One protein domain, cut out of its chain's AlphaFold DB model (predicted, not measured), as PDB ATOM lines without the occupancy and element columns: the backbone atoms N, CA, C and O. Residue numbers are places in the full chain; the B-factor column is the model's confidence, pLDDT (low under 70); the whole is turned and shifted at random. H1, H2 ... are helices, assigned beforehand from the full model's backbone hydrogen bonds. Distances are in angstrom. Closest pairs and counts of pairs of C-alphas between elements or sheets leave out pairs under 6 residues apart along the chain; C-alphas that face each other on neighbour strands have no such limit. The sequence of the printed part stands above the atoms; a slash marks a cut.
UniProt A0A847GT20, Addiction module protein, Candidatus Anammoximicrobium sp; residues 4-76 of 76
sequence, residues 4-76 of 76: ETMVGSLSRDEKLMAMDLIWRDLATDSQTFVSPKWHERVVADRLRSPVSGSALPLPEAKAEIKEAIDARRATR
ATOM      1  N   GLU A   4     276.867  82.656 211.540       92.94
ATOM      2  CA  GLU A   4     275.758  83.595 211.738       92.94
ATOM      3  C   GLU A   4     274.669  83.027 212.649       92.94
ATOM      4  O   GLU A   4     274.193  83.732 213.535       92.94
ATOM      5  N   THR A   5     274.300  81.751 212.490       94.31
ATOM      6  CA  THR A   5     273.326  81.110 213.387       94.31
ATOM      7  C   THR A   5     273.864  81.011 214.815       94.31
ATOM      8  O   THR A   5     273.128  81.277 215.763       94.31
ATOM      9  N   MET A   6     275.152  80.686 214.980       94.19
ATOM     10  CA  MET A   6     275.792  80.623 216.298       94.19
ATOM     11  C   MET A   6     275.805  81.995 216.978       94.19
ATOM     12  O   MET A   6     275.298  82.129 218.087       94.19
ATOM     13  N   VAL A   7     276.292  83.036 216.298       94.50
ATOM     14  CA  VAL A   7     276.303  84.407 216.840       94.50
ATOM     15  C   VAL A   7     274.880  84.909 217.102       94.50
ATOM     16  O   VAL A   7     274.641  85.603 218.088       94.50
ATOM     17  N   GLY A   8     273.917  84.535 216.255       95.69
ATOM     18  CA  GLY A   8     272.503  84.860 216.426       95.69
ATOM     19  C   GLY A   8     271.903  84.309 217.720       95.69
ATOM     20  O   GLY A   8     271.104  85.003 218.345       95.69
ATOM     21  N   SER A   9     272.326  83.113 218.144       96.56
ATOM     22  CA  SER A   9     271.851  82.468 219.379       96.56
ATOM     23  C   SER A   9     272.427  83.044 220.675       96.56
ATOM     24  O   SER A   9     271.866  82.794 221.737       96.56
ATOM     25  N   LEU A  10     273.509  83.827 220.606       97.31
ATOM     26  CA  LEU A  10     274.127  84.422 221.789       97.31
ATOM     27  C   LEU A  10     273.288  85.592 222.324       97.31
ATOM     28  O   LEU A  10     272.857  86.481 221.572       97.31
ATOM     29  N   SER A  11     273.137  85.643 223.644       97.94
ATOM     30  CA  SER A  11     272.683  86.832 224.361       97.94
ATOM     31  C   SER A  11     273.658  88.002 224.175       97.94
ATOM     32  O   SER A  11     274.764  87.865 223.646       97.94
ATOM     33  N   ARG A  12     273.251  89.199 224.607       96.94
ATOM     34  CA  ARG A  12     274.107  90.390 224.521       96.94
ATOM     35  C   ARG A  12     275.421  90.209 225.285       96.94
ATOM     36  O   ARG A  12     276.468  90.561 224.749       96.94
ATOM     37  N   ASP A  13     275.366  89.660 226.492       97.75
ATOM     38  CA  ASP A  13     276.548  89.512 227.343       97.75
ATOM     39  C   ASP A  13     277.486  88.432 226.793       97.75
ATOM     40  O   ASP A  13     278.694  88.641 226.712       97.75
ATOM     41  N   GLU A  14     276.931  87.332 226.278       97.62
ATOM     42  CA  GLU A  14     277.713  86.293 225.598       97.62
ATOM     43  C   GLU A  14     278.374  86.812 224.318       97.62
ATOM     44  O   GLU A  14     279.507  86.441 224.022       97.62
ATOM     45  N   LYS A  15     277.719  87.715 223.574       97.38
ATOM     46  CA  LYS A  15     278.340  88.385 222.418       97.38
ATOM     47  C   LYS A  15     279.537  89.229 222.833       97.38
ATOM     48  O   LYS A  15     280.556  89.192 222.152       97.38
ATOM     49  N   LEU A  16     279.427  89.970 223.935       96.94
ATOM     50  CA  LEU A  16     280.533  90.780 224.449       96.94
ATOM     51  C   LEU A  16     281.703  89.895 224.898       96.94
ATOM     52  O   LEU A  16     282.837  90.138 224.496       96.94
ATOM     53  N   MET A  17     281.424  88.816 225.633       96.31
ATOM     54  CA  MET A  17     282.447  87.843 226.026       96.31
ATOM     55  C   MET A  17     283.108  87.174 224.815       96.31
ATOM     56  O   MET A  17     284.330  87.032 224.772       96.31
ATOM     57  N   ALA A  18     282.316  86.784 223.812       95.81
ATOM     58  CA  ALA A  18     282.827  86.195 222.580       95.81
ATOM     59  C   ALA A  18     283.728  87.176 221.820       95.81
ATOM     60  O   ALA A  18     284.795  86.778 221.359       95.81
ATOM     61  N   MET A  19     283.346  88.456 221.732       93.88
ATOM     62  CA  MET A  19     284.192  89.493 221.135       93.88
ATOM     63  C   MET A  19     285.538  89.615 221.850       93.88
ATOM     64  O   MET A  19     286.558  89.671 221.171       93.88
ATOM     65  N   ASP A  20     285.563  89.621 223.185       94.19
ATOM     66  CA  ASP A  20     286.812  89.715 223.953       94.19
ATOM     67  C   ASP A  20     287.721  88.501 223.734       94.19
ATOM     68  O   ASP A  20     288.936  88.652 223.584       94.19
ATOM     69  N   LEU A  21     287.150  87.294 223.707       93.94
ATOM     70  CA  LEU A  21     287.904  86.062 223.466       93.94
ATOM     71  C   LEU A  21     288.488  86.030 222.056       93.94
ATOM     72  O   LEU A  21     289.682  85.784 221.901       93.94
ATOM     73  N   ILE A  22     287.667  86.339 221.049       90.44
ATOM     74  CA  ILE A  22     288.113  86.441 219.658       90.44
ATOM     75  C   ILE A  22     289.206  87.505 219.561       90.44
ATOM     76  O   ILE A  22     290.266  87.246 219.012       90.44
ATOM     77  N   TRP A  23     289.002  88.685 220.147       87.69
ATOM     78  CA  TRP A  23     289.990  89.757 220.098       87.69
ATOM     79  C   TRP A  23     291.338  89.351 220.707       87.69
ATOM     80  O   TRP A  23     292.377  89.647 220.124       87.69
ATOM     81  N   ARG A  24     291.344  88.657 221.853       87.94
ATOM     82  CA  ARG A  24     292.580  88.153 222.480       87.94
ATOM     83  C   ARG A  24     293.311  87.144 221.600       87.94
ATOM     84  O   ARG A  24     294.534  87.219 221.493       87.94
ATOM     85  N   ASP A  25     292.572  86.232 220.980       88.50
ATOM     86  CA  ASP A  25     293.126  85.244 220.053       88.50
ATOM     87  C   ASP A  25     293.785  85.943 218.853       88.50
ATOM     88  O   ASP A  25     294.982  85.789 218.614       88.50
ATOM     89  N   LEU A  26     293.051  86.849 218.201       84.25
ATOM     90  CA  LEU A  26     293.540  87.619 217.055       84.25
ATOM     91  C   LEU A  26     294.737  88.517 217.389       84.25
ATOM     92  O   LEU A  26     295.640  88.688 216.573       84.25
ATOM     93  N   ALA A  27     294.761  89.102 218.588       82.88
ATOM     94  CA  ALA A  27     295.841  89.980 219.028       82.88
ATOM     95  C   ALA A  27     297.152  89.236 219.326       82.88
ATOM     96  O   ALA A  27     298.204  89.872 219.390       82.88
ATOM     97  N   THR A  28     297.104  87.912 219.512       83.00
ATOM     98  CA  THR A  28     298.295  87.100 219.801       83.00
ATOM     99  C   THR A  28     299.228  87.021 218.588       83.00
ATOM    100  O   THR A  28     300.444  86.952 218.761       83.00
ATOM    101  N   ASP A  29     298.689  87.126 217.370       73.88
ATOM    102  CA  ASP A  29     299.468  87.152 216.132       73.88
ATOM    103  C   ASP A  29     299.047  88.311 215.214       73.88
ATOM    104  O   ASP A  29     298.322  88.172 214.226       73.88
ATOM    105  N   SER A  30     299.555  89.496 215.556       64.44
ATOM    106  CA  SER A  30     299.308  90.740 214.816       64.44
ATOM    107  C   SER A  30     299.845  90.760 213.377       64.44
ATOM    108  O   SER A  30     299.477  91.653 212.617       64.44
ATOM    109  N   GLN A  31     300.721  89.821 212.996       68.31
ATOM    110  CA  GLN A  31     301.320  89.774 211.657       68.31
ATOM    111  C   GLN A  31     300.460  88.972 210.674       68.31
ATOM    112  O   GLN A  31     300.484  89.241 209.473       68.31
ATOM    113  N   THR A  32     299.676  88.018 211.177       69.31
ATOM    114  CA  THR A  32     298.924  87.075 210.337       69.31
ATOM    115  C   THR A  32     297.491  87.537 210.069       69.31
ATOM    116  O   THR A  32     296.862  87.106 209.098       69.31
ATOM    117  N   PHE A  33     296.963  88.459 210.881       69.12
ATOM    118  CA  PHE A  33     295.583  88.911 210.744       69.12
ATOM    119  C   PHE A  33     295.438  90.156 209.865       69.12
ATOM    120  O   PHE A  33     295.710  91.289 210.269       69.12
ATOM    121  N   VAL A  34     294.936  89.952 208.646       72.81
ATOM    122  CA  VAL A  34     294.555  91.052 207.757       72.81
ATOM    123  C   VAL A  34     293.266  91.680 208.280       72.81
ATOM    124  O   VAL A  34     292.243  91.012 208.436       72.81
ATOM    125  N   SER A  35     293.308  92.986 208.540       74.81
ATOM    126  CA  SER A  35     292.117  93.748 208.912       74.81
ATOM    127  C   SER A  35     290.996  93.579 207.872       74.81
ATOM    128  O   SER A  35     291.276  93.544 206.671       74.81
ATOM    129  N   PRO A  36     289.716  93.534 208.284       84.94
ATOM    130  CA  PRO A  36     288.603  93.489 207.342       84.94
ATOM    131  C   PRO A  36     288.652  94.639 206.326       84.94
ATOM    132  O   PRO A  36     289.005  95.761 206.681       84.94
ATOM    133  N   LYS A  37     288.199  94.408 205.086       84.31
ATOM    134  CA  LYS A  37     288.233  95.423 204.006       84.31
ATOM    135  C   LYS A  37     287.556  96.751 204.368       84.31
ATOM    136  O   LYS A  37     287.969  97.808 203.907       84.31
ATOM    137  N   TRP A  38     286.510  96.719 205.193       86.38
ATOM    138  CA  TRP A  38     285.837  97.942 205.638       86.38
ATOM    139  C   TRP A  38     286.714  98.787 206.579       86.38
ATOM    140  O   TRP A  38     286.545 100.004 206.630       86.38
ATOM    141  N   HIS A  39     287.651  98.168 207.307       86.00
ATOM    142  CA  HIS A  39     288.502  98.841 208.286       86.00
ATOM    143  C   HIS A  39     289.457  99.825 207.605       86.00
ATOM    144  O   HIS A  39     289.606 100.952 208.071       86.00
ATOM    145  N   GLU A  40     290.014  99.446 206.452       84.38
ATOM    146  CA  GLU A  40     290.864 100.315 205.632       84.38
ATOM    147  C   GLU A  40     290.150 101.622 205.265       84.38
ATOM    148  O   GLU A  40     290.699 102.709 205.439       84.38
ATOM    149  N   ARG A  41     288.879 101.533 204.845       87.69
ATOM    150  CA  ARG A  41     288.063 102.710 204.525       87.69
ATOM    151  C   ARG A  41     287.888 103.629 205.734       87.69
ATOM    152  O   ARG A  41     288.045 104.836 205.594       87.69
ATOM    153  N   VAL A  42     287.603 103.071 206.912       87.81
ATOM    154  CA  VAL A  42     287.445 103.853 208.151       87.81
ATOM    155  C   VAL A  42     288.745 104.565 208.527       87.81
ATOM    156  O   VAL A  42     288.714 105.735 208.910       87.81
ATOM    157  N   VAL A  43     289.889 103.889 208.400       86.81
ATOM    158  CA  VAL A  43     291.206 104.494 208.644       86.81
ATOM    159  C   VAL A  43     291.468 105.626 207.648       86.81
ATOM    160  O   VAL A  43     291.805 106.733 208.064       86.81
ATOM    161  N   ALA A  44     291.238 105.395 206.355       88.31
ATOM    162  CA  ALA A  44     291.428 106.403 205.314       88.31
ATOM    163  C   ALA A  44     290.499 107.618 205.479       88.31
ATOM    164  O   ALA A  44     290.914 108.749 205.227       88.31
ATOM    165  N   ASP A  45     289.248 107.405 205.896       89.12
ATOM    166  CA  ASP A  45     288.299 108.479 206.210       89.12
ATOM    167  C   ASP A  45     288.804 109.323 207.396       89.12
ATOM    168  O   ASP A  45     288.808 110.551 207.321       89.12
ATOM    169  N   ARG A  46     289.303 108.683 208.466       85.88
ATOM    170  CA  ARG A  46     289.847 109.383 209.647       85.88
ATOM    171  C   ARG A  46     291.134 110.149 209.350       85.88
ATOM    172  O   ARG A  46     291.321 111.237 209.879       85.88
ATOM    173  N   LEU A  47     292.004 109.601 208.503       84.81
ATOM    174  CA  LEU A  47     293.251 110.257 208.101       84.81
ATOM    175  C   LEU A  47     293.027 111.437 207.149       84.81
ATOM    176  O   LEU A  47     293.847 112.349 207.123       84.81
ATOM    177  N   ARG A  48     291.932 111.444 206.375       88.88
ATOM    178  CA  ARG A  48     291.590 112.564 205.478       88.88
ATOM    179  C   ARG A  48     291.115 113.809 206.215       88.88
ATOM    180  O   ARG A  48     291.324 114.912 205.720       88.88
ATOM    181  N   SER A  49     290.490 113.625 207.371       80.50
ATOM    182  CA  SER A  49     289.970 114.712 208.199       80.50
ATOM    183  C   SER A  49     290.499 114.567 209.623       80.50
ATOM    184  O   SER A  49     289.720 114.257 210.531       80.50
ATOM    185  N   PRO A  50     291.817 114.743 209.837       76.69
ATOM    186  CA  PRO A  50     292.357 114.716 211.181       76.69
ATOM    187  C   PRO A  50     291.696 115.835 211.983       76.69
ATOM    188  O   PRO A  50     291.543 116.962 211.505       76.69
ATOM    189  N   VAL A  51     291.278 115.520 213.206       74.94
ATOM    190  CA  VAL A  51     290.806 116.551 214.129       74.94
ATOM    191  C   VAL A  51     291.975 117.502 214.364       74.94
ATOM    192  O   VAL A  51     293.071 117.072 214.717       74.94
ATOM    193  N   SER A  52     291.748 118.790 214.128       73.94
ATOM    194  CA  SER A  52     292.730 119.835 214.395       73.94
ATOM    195  C   SER A  52     293.097 119.826 215.881       73.94
ATOM    196  O   SER A  52     292.226 120.024 216.726       73.94
ATOM    197  N   GLY A  53     294.374 119.593 216.187       74.62
ATOM    198  CA  GLY A  53     294.904 119.535 217.547       74.62
ATOM    199  C   GLY A  53     296.414 119.293 217.546       74.62
ATOM    200  O   GLY A  53     296.974 118.837 216.547       74.62
ATOM    201  N   SER A  54     297.078 119.626 218.653       80.06
ATOM    202  CA  SER A  54     298.489 119.281 218.841       80.06
ATOM    203  C   SER A  54     298.615 117.785 219.123       80.06
ATOM    204  O   SER A  54     297.833 117.228 219.894       80.06
ATOM    205  N   ALA A  55     299.597 117.121 218.515       81.75
ATOM    206  CA  ALA A  55     299.938 115.757 218.895       81.75
ATOM    207  C   ALA A  55     300.625 115.790 220.268       81.75
ATOM    208  O   ALA A  55     301.781 116.194 220.376       81.75
ATOM    209  N   LEU A  56     299.902 115.389 221.312       85.62
ATOM    210  CA  LEU A  56     300.423 115.341 222.676       85.62
ATOM    211  C   LEU A  56     300.921 113.935 223.044       85.62
ATOM    212  O   LEU A  56     300.365 112.935 222.572       85.62
ATOM    213  N   PRO A  57     301.922 113.823 223.937       92.44
ATOM    214  CA  PRO A  57     302.218 112.578 224.631       92.44
ATOM    215  C   PRO A  57     300.958 111.982 225.270       92.44
ATOM    216  O   PRO A  57     300.114 112.694 225.812       92.44
ATOM    217  N   LEU A  58     300.836 110.651 225.249       86.12
ATOM    218  CA  LEU A  58     299.630 109.949 225.706       86.12
ATOM    219  C   LEU A  58     299.135 110.357 227.115       86.12
ATOM    220  O   LEU A  58     297.917 110.449 227.290       86.12
ATOM    221  N   PRO A  59     300.001 110.597 228.124       92.31
ATOM    222  CA  PRO A  59     299.551 111.080 229.430       92.31
ATOM    223  C   PRO A  59     298.855 112.446 229.366       92.31
ATOM    224  O   PRO A  59     297.807 112.626 229.983       92.31
ATOM    225  N   GLU A  60     299.399 113.376 228.583       92.06
ATOM    226  CA  GLU A  60     298.877 114.737 228.423       92.06
ATOM    227  C   GLU A  60     297.557 114.729 227.643       92.06
ATOM    228  O   GLU A  60     296.573 115.313 228.090       92.06
ATOM    229  N   ALA A  61     297.480 113.948 226.558       88.88
ATOM    230  CA  ALA A  61     296.242 113.764 225.796       88.88
ATOM    231  C   ALA A  61     295.093 113.210 226.664       88.88
ATOM    232  O   ALA A  61     293.936 113.611 226.527       88.88
ATOM    233  N   LYS A  62     295.396 112.282 227.586       88.50
ATOM    234  CA  LYS A  62     294.400 111.745 228.531       88.50
ATOM    235  C   LYS A  62     293.912 112.803 229.522       88.50
ATOM    236  O   LYS A  62     292.722 112.809 229.838       88.50
ATOM    237  N   ALA A  63     294.811 113.656 230.016       92.62
ATOM    238  CA  ALA A  63     294.461 114.739 230.930       92.62
ATOM    239  C   ALA A  63     293.532 115.755 230.249       92.62
ATOM    240  O   ALA A  63     292.465 116.047 230.784       92.62
ATOM    241  N   GLU A  64     293.864 116.178 229.027       89.19
ATOM    242  CA  GLU A  64     293.053 117.120 228.245       89.19
ATOM    243  C   GLU A  64     291.630 116.591 227.991       89.19
ATOM    244  O   GLU A  64     290.639 117.286 228.224       89.19
ATOM    245  N   ILE A  65     291.496 115.322 227.581       88.31
ATOM    246  CA  ILE A  65     290.179 114.699 227.368       88.31
ATOM    247  C   ILE A  65     289.376 114.655 228.672       88.31
ATOM    248  O   ILE A  65     288.166 114.904 228.664       88.31
ATOM    249  N   LYS A  66     290.029 114.328 229.793       91.06
ATOM    250  CA  LYS A  66     289.379 114.288 231.105       91.06
ATOM    251  C   LYS A  66     288.853 115.669 231.501       91.06
ATOM    252  O   LYS A  66     287.682 115.771 231.859       91.06
ATOM    253  N   GLU A  67     289.673 116.710 231.382       91.50
ATOM    254  CA  GLU A  67     289.272 118.090 231.674       91.50
ATOM    255  C   GLU A  67     288.106 118.542 230.788       91.50
ATOM    256  O   GLU A  67     287.122 119.086 231.289       91.50
ATOM    257  N   ALA A  68     288.144 118.234 229.488       88.81
ATOM    258  CA  ALA A  68     287.065 118.570 228.559       88.81
ATOM    259  C   ALA A  68     285.730 117.881 228.913       88.81
ATOM    260  O   ALA A  68     284.656 118.471 228.754       88.81
ATOM    261  N   ILE A  69     285.771 116.631 229.387       90.38
ATOM    262  CA  ILE A  69     284.579 115.902 229.846       90.38
ATOM    263  C   ILE A  69     284.039 116.505 231.146       90.38
ATOM    264  O   ILE A  69     282.828 116.711 231.259       90.38
ATOM    265  N   ASP A  70     284.918 116.788 232.108       91.50
ATOM    266  CA  ASP A  70     284.544 117.342 233.410       91.50
ATOM    267  C   ASP A  70     283.944 118.755 233.250       91.50
ATOM    268  O   ASP A  70     282.880 119.037 233.804       91.50
ATOM    269  N   ALA A  71     284.522 119.596 232.385       87.88
ATOM    270  CA  ALA A  71     283.983 120.913 232.042       87.88
ATOM    271  C   ALA A  71     282.580 120.828 231.412       87.88
ATOM    272  O   ALA A  71     281.672 121.541 231.832       87.88
ATOM    273  N   ARG A  72     282.361 119.905 230.458       89.25
ATOM    274  CA  ARG A  72     281.036 119.688 229.840       89.25
ATOM    275  C   ARG A  72     279.977 119.253 230.849       89.25
ATOM    276  O   ARG A  72     278.817 119.632 230.699       89.25
ATOM    277  N   ARG A  73     280.360 118.451 231.848       85.56
ATOM    278  CA  ARG A  73     279.467 118.019 232.934       85.56
ATOM    279  C   ARG A  73     279.113 119.159 233.881       85.56
ATOM    280  O   ARG A  73     277.989 119.183 234.352       85.56
ATOM    281  N   ALA A  74     280.034 120.085 234.138       80.06
ATOM    282  CA  ALA A  74     279.785 121.236 235.007       80.06
ATOM    283  C   ALA A  74     278.824 122.272 234.389       80.06
ATOM    284  O   ALA A  74     278.158 123.003 235.113       80.06
ATOM    285  N   THR A  75     278.745 122.337 233.057       77.56
ATOM    286  CA  THR A  75     277.839 123.235 232.313       77.56
ATOM    287  C   THR A  75     276.453 122.652 232.000       77.56
ATOM    288  O   THR A  75     275.682 123.303 231.296       77.56
ATOM    289  N   ARG A  76     276.131 121.437 232.461       56.19
ATOM    290  CA  ARG A  76     274.857 120.748 232.198       56.19
ATOM    291  C   ARG A  76     274.070 120.545 233.483       56.19
ATOM    292  O   ARG A  76     272.831 120.673 233.408       56.19
TER     293      ARG A  76
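AT A GLANCE: This is residues 4 to 76 of the 76 residues of the protein "Addiction module protein" of Candidatus Anammoximicrobium sp (UniProt A0A847GT20). The model is an open, staple-like frame: the long helices H2 and H4 make two separate arms that run in nearly opposite directions, and H3, joined to each by a link, makes the bridge of the staple, set off to one side of the empty space between the arms. The short H1 folds back beside the first part of H2, while H3 and H4 have no helix near them and the space between the arms is empty. The printed part has 73 residues with four named helices, H1 to H4 in that order, and no named strand; the class is all helix. It is extended, with a radius of gyration of the C-alphas of 18.3 A and spans of 46 by 31 by 22 A.

HOW THE PARTS SIT: H1, residues 4 to 9, is close to but not clearly touching H2, residues 12 to 28. Their closest C-alphas, those of Val 7 and Lys 15, are 7.1 A apart. Their lines stand at a steep tilt of 47 degrees, and they run opposite ways. H3, residues 37 to 48, is apart from H1 and from H2. H4, residues 58 to 74, is apart from H1, H2 and H3. Every backbone O i to N i+4 pair is within hydrogen-bond range in H1, H2 and H4, and 7 of 8 are in H3.

IN THESE COORDINATES: H1 begins at C-alpha 4 (275.758, 83.595, 211.738). H2 measures 24.9 A from first to last C-alpha, H3 17.5 A from C-alpha 37 at (288.233, 95.423, 204.006), and H4 24.7 A, ending at C-alpha 74 (279.785, 121.236, 235.007).

THE WHOLE: The C-alphas farthest apart, those of Thr 32 and Thr 75, are 47.3 A apart. The printed part has no cut. The link from H1 to H2 is tight; those from H2 to H3 and H3 to H4 are short. Residues 35 to 55, of which 37 to 48 belong to H3, stand free. Mean pLDDT of the printed part is 86.5; residues 30 to 33 and residue 76 are under 70.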